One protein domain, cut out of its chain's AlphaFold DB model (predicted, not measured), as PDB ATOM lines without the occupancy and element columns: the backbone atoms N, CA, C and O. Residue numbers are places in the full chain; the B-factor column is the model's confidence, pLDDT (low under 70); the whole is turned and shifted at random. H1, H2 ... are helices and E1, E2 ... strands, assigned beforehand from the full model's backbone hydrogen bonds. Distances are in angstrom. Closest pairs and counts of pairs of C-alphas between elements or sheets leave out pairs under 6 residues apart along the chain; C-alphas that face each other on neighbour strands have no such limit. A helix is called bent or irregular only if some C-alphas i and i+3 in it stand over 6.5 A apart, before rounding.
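AT A GLANCE: This is residues 3 to 57 of the 67 residues of an uncharacterized protein of Streptosporangium subroseum (UniProt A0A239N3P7). Picture one long helix, H1, packed with its residues 24 to 35 over a narrow ribbon of two short parallel strands, E1 and E2, with a second helix, H2, following E2 with no residue between them and turning off from it as an arm whose greater part sticks out, residues 47 to 57. A long link without a named element, residues 6 to 16, leads from E1 to the beginning of H1. You have 55 residues here, with two named helices and two named strands in the order E1, H1, E2, H2; the two-stranded sheet has the order E1, E2 and is parallel, and the class is mostly helix. The whole is only just loose, close to compact, with a radius of gyration of the C-alphas of 12.4 A, and its outline is flat, spanning 37 by 23 by 13 A.

HOW THE PARTS SIT: Start at E1, residues 3 to 5, and set it beside E2, residues 40 to 43: they are parallel neighbours, 29 degrees between their directions. The C-alphas of Leu 4 and Val 42 face each other at 4.8 A; look there for N 5 and O 42 at 2.8 A and N 42 and O 3 at 2.8 A, both within hydrogen-bond range. With H1, residues 17 to 36, these strands make a strand-helix-strand unit, two parallel neighbour strands with a helix between them along the chain, and its crossover is right-handed. The closest C-alphas of E1 and H1 are those of Ile 5 and Leu 27, 6.9 A apart; those of H1 and E2 are Ala 31 and Pro 41, 5.6 A apart. Go on to H2, residues 44 to 55: it is close to H1 but not clearly touching, the closest C-alphas being those of Leu 24 and Glu 45 at 7.7 A. The two helices run opposite ways at a steep tilt of 40 degrees. In H1 13 of 16 O i to N i+4 pairs are within hydrogen-bond range, and in H2 6 of 8.

IN THESE COORDINATES: Find C-alpha 3 at (157.406, 125.084, 128.779), where E1 begins; it ends at residue 5. H1 begins at C-alpha 17, at (148.005, 142.062, 146.325), and runs 29.6 A to C-alpha 36. It is neither bent nor irregular, but only just: C-alphas 29 and 32 are 6.1 A apart. E2 covers 10.2 A from residue 40 to 43. H2 begins at residue 44 and runs 16.6 A to C-alpha 55 at (136.804, 141.593, 132.801); it too is only just neither bent nor irregular, with C-alphas 47 and 50 6.4 A apart.

THE WHOLE: The two C-alphas farthest apart are those of Thr 37 and Glu 57, 38.9 A. Residues 47 to 57, of which 47 to 55 belong to H2, stand free; the body without them spans 36 by 14 by 13 A. The link from E1 to H1 is long, with 11 residues, while those from H1 to E2 and from E2 to H2 are tight. The printed part has no cut. Its mean pLDDT is 92.8, and residues 55 to 57 are under 70.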
ATOM      1  N   ILE A   3     157.489 125.589 127.406       98.06
ATOM      2  CA  ILE A   3     157.406 125.084 128.779       98.06
ATOM      3  C   ILE A   3     156.480 125.997 129.581       98.06
ATOM      4  O   ILE A   3     156.770 127.180 129.746       98.06
ATOM      5  N   LEU A   4     155.379 125.440 130.090       97.88
ATOM      6  CA  LEU A   4     154.492 126.140 131.015       97.88
ATOM      7  C   LEU A   4     155.058 126.040 132.437       97.88
ATOM      8  O   LEU A   4     155.218 124.943 132.970       97.88
ATOM      9  N   ILE A   5     155.335 127.185 133.049       97.44
ATOM     10  CA  ILE A   5     155.737 127.314 134.446       97.44
ATOM     11  C   ILE A   5     154.470 127.537 135.265       97.44
ATOM     12  O   ILE A   5     153.761 128.523 135.077       97.44
ATOM     13  N   ALA A   6     154.188 126.600 136.166       96.19
ATOM     14  CA  ALA A   6     153.040 126.650 137.059       96.19
ATOM     15  C   ALA A   6     153.488 126.853 138.508       96.19
ATOM     16  O   ALA A   6     154.519 126.334 138.940       96.19
ATOM     17  N   GLY A   7     152.669 127.558 139.281       94.94
ATOM     18  CA  GLY A   7     152.809 127.661 140.726       94.94
ATOM     19  C   GLY A   7     151.731 128.564 141.324       94.94
ATOM     20  O   GLY A   7     150.812 128.985 140.621       94.94
ATOM     21  N   PRO A   8     151.775 128.819 142.640       95.75
ATOM     22  CA  PRO A   8     150.730 129.583 143.298       95.75
ATOM     23  C   PRO A   8     150.828 131.058 142.904       95.75
ATOM     24  O   PRO A   8     151.805 131.704 143.254       95.75
ATOM     25  N   TYR A   9     149.799 131.598 142.247       95.06
ATOM     26  CA  TYR A   9     149.619 133.046 142.095       95.06
ATOM     27  C   TYR A   9     148.774 133.626 143.238       95.06
ATOM     28  O   TYR A   9     149.276 134.374 144.074       95.06
ATOM     29  N   ARG A  10     147.503 133.209 143.336       93.62
ATOM     30  CA  ARG A  10     146.554 133.671 144.373       93.62
ATOM     31  C   ARG A  10     146.466 132.754 145.596       93.62
ATOM     32  O   ARG A  10     146.026 133.172 146.663       93.62
ATOM     33  N   SER A  11     146.842 131.485 145.453       94.00
ATOM     34  CA  SER A  11     146.757 130.536 146.566       94.00
ATOM     35  C   SER A  11     147.701 130.944 147.700       94.00
ATOM     36  O   SER A  11     148.837 131.347 147.452       94.00
ATOM     37  N   GLY A  12     147.218 130.856 148.940       92.62
ATOM     38  CA  GLY A  12     147.989 131.209 150.134       92.62
ATOM     39  C   GLY A  12     148.196 132.709 150.370       92.62
ATOM     40  O   GLY A  12     148.889 133.058 151.318       92.62
ATOM     41  N   THR A  13     147.608 133.601 149.559       94.44
ATOM     42  CA  THR A  13     147.776 135.061 149.721       94.44
ATOM     43  C   THR A  13     146.643 135.735 150.489       94.44
ATOM     44  O   THR A  13     146.741 136.916 150.794       94.44
ATOM     45  N   ASN A  14     145.537 135.034 150.768       94.06
ATOM     46  CA  ASN A  14     144.311 135.618 151.337       94.06
ATOM     47  C   ASN A  14     143.789 136.851 150.568       94.06
ATOM     48  O   ASN A  14     143.070 137.676 151.122       94.06
ATOM     49  N   GLY A  15     144.139 136.975 149.284       91.56
ATOM     50  CA  GLY A  15     143.793 138.138 148.467       91.56
ATOM     51  C   GLY A  15     144.685 139.365 148.675       91.56
ATOM     52  O   GLY A  15     144.376 140.396 148.088       91.56
ATOM     53  N   ASP A  16     145.770 139.275 149.451       96.25
ATOM     54  CA  ASP A  16     146.762 140.347 149.563       96.25
ATOM     55  C   ASP A  16     147.481 140.564 148.212       96.25
ATOM     56  O   ASP A  16     148.177 139.653 147.735       96.25
ATOM     57  N   PRO A  17     147.354 141.755 147.594       92.50
ATOM     58  CA  PRO A  17     148.005 142.062 146.325       92.50
ATOM     59  C   PRO A  17     149.535 141.977 146.382       92.50
ATOM     60  O   PRO A  17     150.156 141.595 145.390       92.50
ATOM     61  N   GLN A  18     150.157 142.292 147.524       96.62
ATOM     62  CA  GLN A  18     151.618 142.249 147.665       96.62
ATOM     63  C   GLN A  18     152.127 140.808 147.698       96.62
ATOM     64  O   GLN A  18     153.071 140.459 146.987       96.62
ATOM     65  N   ALA A  19     151.456 139.936 148.452       96.38
ATOM     66  CA  ALA A  19     151.746 138.509 148.435       96.38
ATOM     67  C   ALA A  19     151.531 137.879 147.041       96.38
ATOM     68  O   ALA A  19     152.321 137.029 146.627       96.38
ATOM     69  N   MET A  20     150.517 138.320 146.285       95.75
ATOM     70  CA  MET A  20     150.289 137.881 144.898       95.75
ATOM     71  C   MET A  20     151.402 138.343 143.947       95.75
ATOM     72  O   MET A  20     151.880 137.552 143.134       95.75
ATOM     73  N   ALA A  21     151.865 139.589 144.073       95.88
ATOM     74  CA  ALA A  21     152.996 140.100 143.298       95.88
ATOM     75  C   ALA A  21     154.299 139.348 143.625       95.88
ATOM     76  O   ALA A  21     155.040 138.967 142.721       95.88
ATOM     77  N   ALA A  22     154.551 139.052 144.904       97.81
ATOM     78  CA  ALA A  22     155.707 138.263 145.327       97.81
ATOM     79  C   ALA A  22     155.667 136.822 144.788       97.81
ATOM     80  O   ALA A  22     156.703 136.242 144.457       97.81
ATOM     81  N   ASN A  23     154.474 136.235 144.700       97.44
ATOM     82  CA  ASN A  23     154.254 134.940 144.071       97.44
ATOM     83  C   ASN A  23     154.565 134.976 142.564       97.44
ATOM     84  O   ASN A  23     155.301 134.115 142.084       97.44
ATOM     85  N   LEU A  24     154.072 135.989 141.844       96.81
ATOM     86  CA  LEU A  24     154.362 136.176 140.418       96.81
ATOM     87  C   LEU A  24     155.865 136.356 140.166       96.81
ATOM     88  O   LEU A  24     156.430 135.650 139.337       96.81
ATOM     89  N   ALA A  25     156.538 137.195 140.956       97.69
ATOM     90  CA  ALA A  25     157.979 137.415 140.836       97.69
ATOM     91  C   ALA A  25     158.794 136.119 141.017       97.69
ATOM     92  O   ALA A  25     159.815 135.915 140.358       97.69
ATOM     93  N   ARG A  26     158.340 135.202 141.884       97.25
ATOM     94  CA  ARG A  26     158.965 133.877 142.039       97.25
ATOM     95  C   ARG A  26     158.793 133.000 140.797       97.25
ATOM     96  O   ARG A  26     159.731 132.289 140.444       97.25
ATOM     97  N   LEU A  27     157.638 133.054 140.131       97.44
ATOM     98  CA  LEU A  27     157.421 132.357 138.856       97.44
ATOM     99  C   LEU A  27     158.312 132.942 137.753       97.44
ATOM    100  O   LEU A  27     158.944 132.197 137.007       97.44
ATOM    101  N   GLU A  28     158.425 134.267 137.693       97.56
ATOM    102  CA  GLU A  28     159.250 134.977 136.710       97.56
ATOM    103  C   GLU A  28     160.744 134.688 136.887       97.56
ATOM    104  O   GLU A  28     161.450 134.454 135.906       97.56
ATOM    105  N   ALA A  29     161.225 134.588 138.129       97.81
ATOM    106  CA  ALA A  29     162.603 134.189 138.412       97.81
ATOM    107  C   ALA A  29     162.939 132.782 137.871       97.81
ATOM    108  O   ALA A  29     164.071 132.533 137.453       97.81
ATOM    109  N   ALA A  30     161.959 131.873 137.825       96.38
ATOM    110  CA  ALA A  30     162.126 130.539 137.248       96.38
ATOM    111  C   ALA A  30     162.120 130.528 135.706       96.38
ATOM    112  O   ALA A  30     162.550 129.541 135.104       96.38
ATOM    113  N   ALA A  31     161.690 131.610 135.047       97.56
ATOM    114  CA  ALA A  31     161.670 131.693 133.588       97.56
ATOM    115  C   ALA A  31     163.075 131.799 132.985       97.56
ATOM    116  O   ALA A  31     163.324 131.235 131.917       97.56
ATOM    117  N   TRP A  32     164.010 132.472 133.668       96.38
ATOM    118  CA  TRP A  32     165.360 132.672 133.137       96.38
ATOM    119  C   TRP A  32     166.124 131.358 132.898       96.38
ATOM    120  O   TRP A  32     166.594 131.161 131.778       96.38
ATOM    121  N   PRO A  33     166.211 130.414 133.856       97.81
ATOM    122  CA  PRO A  33     166.854 129.124 133.609       97.81
ATOM    123  C   PRO A  33     166.230 128.344 132.445       97.81
ATOM    124  O   PRO A  33     166.947 127.749 131.644       97.81
ATOM    125  N   VAL A  34     164.899 128.371 132.310       97.44
ATOM    126  CA  VAL A  34     164.192 127.713 131.199       97.44
ATOM    127  C   VAL A  34     164.597 128.346 129.870       97.44
ATOM    128  O   VAL A  34     165.009 127.638 128.950       97.44
ATOM    129  N   PHE A  35     164.566 129.675 129.791       97.50
ATOM    130  CA  PHE A  35     164.988 130.404 128.601       97.50
ATOM    131  C   PHE A  35     166.456 130.147 128.239       97.50
ATOM    132  O   PHE A  35     166.765 129.852 127.086       97.50
ATOM    133  N   ALA A  36     167.354 130.164 129.228       98.25
ATOM    134  CA  ALA A  36     168.788 129.941 129.044       98.25
ATOM    135  C   ALA A  36     169.121 128.563 128.435       98.25
ATOM    136  O   ALA A  36     170.169 128.399 127.818       98.25
ATOM    137  N   THR A  37     168.223 127.583 128.560       98.12
ATOM    138  CA  THR A  37     168.364 126.253 127.938       98.12
ATOM    139  C   THR A  37     167.779 126.159 126.520       98.12
ATOM    140  O   THR A  37     167.711 125.067 125.960       98.12
ATOM    141  N   GLY A  38     167.343 127.276 125.925       98.19
ATOM    142  CA  GLY A  38     166.770 127.323 124.572       98.19
ATOM    143  C   GLY A  38     165.279 126.973 124.499       98.19
ATOM    144  O   GLY A  38     164.756 126.678 123.420       98.19
ATOM    145  N   HIS A  39     164.575 126.985 125.633       98.44
ATOM    146  CA  HIS A  39     163.131 126.767 125.699       98.44
ATOM    147  C   HIS A  39     162.374 128.094 125.782       98.44
ATOM    148  O   HIS A  39     162.901 129.089 126.265       98.44
ATOM    149  N   LEU A  40     161.119 128.111 125.332       97.94
ATOM    150  CA  LEU A  40     160.228 129.256 125.503       97.94
ATOM    151  C   LEU A  40     159.437 129.077 126.811       97.94
ATOM    152  O   LEU A  40     158.544 128.221 126.837       97.94
ATOM    153  N   PRO A  41     159.745 129.822 127.891       98.25
ATOM    154  CA  PRO A  41     158.946 129.788 129.107       98.25
ATOM    155  C   PRO A  41     157.626 130.538 128.909       98.25
ATOM    156  O   PRO A  41     157.587 131.608 128.304       98.25
ATOM    157  N   VAL A  42     156.553 129.994 129.468       97.81
ATOM    158  CA  VAL A  42     155.246 130.646 129.557       97.81
ATOM    159  C   VAL A  42     154.765 130.543 130.996       97.81
ATOM    160  O   VAL A  42     154.760 129.454 131.557       97.81
ATOM    161  N   ILE A  43     154.346 131.657 131.586       98.00
ATOM    162  CA  ILE A  43     153.659 131.696 132.881       98.00
ATOM    163  C   ILE A  43     152.182 131.970 132.592       98.00
ATOM    164  O   ILE A  43     151.867 132.890 131.836       98.00
ATOM    165  N   GLY A  44     151.272 131.164 133.148       95.25
ATOM    166  CA  GLY A  44     149.838 131.272 132.847       95.25
ATOM    167  C   GLY A  44     149.267 132.658 133.167       95.25
ATOM    168  O   GLY A  44     148.449 133.196 132.422       95.25
ATOM    169  N   GLU A  45     149.766 133.274 134.233       95.88
ATOM    170  CA  GLU A  45     149.386 134.596 134.721       95.88
ATOM    171  C   GLU A  45     149.669 135.710 133.707       95.88
ATOM    172  O   GLU A  45     148.876 136.640 133.610       95.88
ATOM    173  N   TRP A  46     150.719 135.617 132.885       95.19
ATOM    174  CA  TRP A  46     150.981 136.623 131.844       95.19
ATOM    175  C   TRP A  46     149.843 136.730 130.824       95.19
ATOM    176  O   TRP A  46     149.612 137.793 130.255       95.19
ATOM    177  N   ILE A  47     149.122 135.630 130.611       93.12
ATOM    178  CA  ILE A  47     147.986 135.553 129.693       93.12
ATOM    179  C   ILE A  47     146.683 135.851 130.445       93.12
ATOM    180  O   ILE A  47     145.789 136.507 129.917       93.12
ATOM    181  N   ALA A  48     146.571 135.370 131.685       91.06
ATOM    182  CA  ALA A  48     145.353 135.487 132.475       91.06
ATOM    183  C   ALA A  48     145.131 136.890 133.058       91.06
ATOM    184  O   ALA A  48     143.986 137.328 133.140       91.06
ATOM    185  N   LEU A  49     146.188 137.598 133.473       90.50
ATOM    186  CA  LEU A  49     146.056 138.889 134.155       90.50
ATOM    187  C   LEU A  49     145.447 139.986 133.282       90.50
ATOM    188  O   LEU A  49     144.522 140.633 133.772       90.50
ATOM    189  N   PRO A  50     145.858 140.178 132.013       88.56
ATOM    190  CA  PRO A  50     145.197 141.142 131.137       88.56
ATOM    191  C   PRO A  50     143.691 140.877 131.033       88.56
ATOM    192  O   PRO A  50     142.893 141.778 131.247       88.56
ATOM    193  N   VAL A  51     143.293 139.611 130.852       87.31
ATOM    194  CA  VAL A  51     141.875 139.224 130.797       87.31
ATOM    195  C   VAL A  51     141.171 139.488 132.128       87.31
ATOM    196  O   VAL A  51     140.045 139.965 132.141       87.31
ATOM    197  N   TYR A  52     141.808 139.192 133.261       80.81
ATOM    198  CA  TYR A  52     141.226 139.445 134.579       80.81
ATOM    199  C   TYR A  52     140.993 140.940 134.839       80.81
ATOM    200  O   TYR A  52     139.958 141.308 135.395       80.81
ATOM    201  N   HIS A  53     141.934 141.791 134.423       77.88
ATOM    202  CA  HIS A  53     141.808 143.242 134.517       77.88
ATOM    203  C   HIS A  53     140.736 143.779 133.563       77.88
ATOM    204  O   HIS A  53     139.880 144.542 134.002       77.88
ATOM    205  N   ASP A  54     140.696 143.300 132.320       70.69
ATOM    206  CA  ASP A  54     139.695 143.711 131.329       70.69
ATOM    207  C   ASP A  54     138.278 143.249 131.701       70.69
ATOM    208  O   ASP A  54     137.302 143.954 131.457       70.69
ATOM    209  N   VAL A  55     138.118 142.081 132.337       61.88
ATOM    210  CA  VAL A  55     136.804 141.593 132.801       61.88
ATOM    211  C   VAL A  55     136.182 142.527 133.845       61.88
ATOM    212  O   VAL A  55     134.955 142.585 133.939       61.88
ATOM    213  N   ALA A  56     136.981 143.302 134.586       60.34
ATOM    214  CA  ALA A  56     136.449 144.353 135.453       60.34
ATOM    215  C   ALA A  56     135.801 145.511 134.662       60.34
ATOM    216  O   ALA A  56     134.957 146.217 135.214       60.34
ATOM    217  N   GLU A  57     136.143 145.676 133.381       57.53
ATOM    218  CA  GLU A  57     135.597 146.696 132.479       57.53
ATOM    219  C   GLU A  57     134.464 146.178 131.575       57.53
ATOM    220  O   GLU A  57     133.751 146.978 130.966       57.53
TER     221      GLU A  57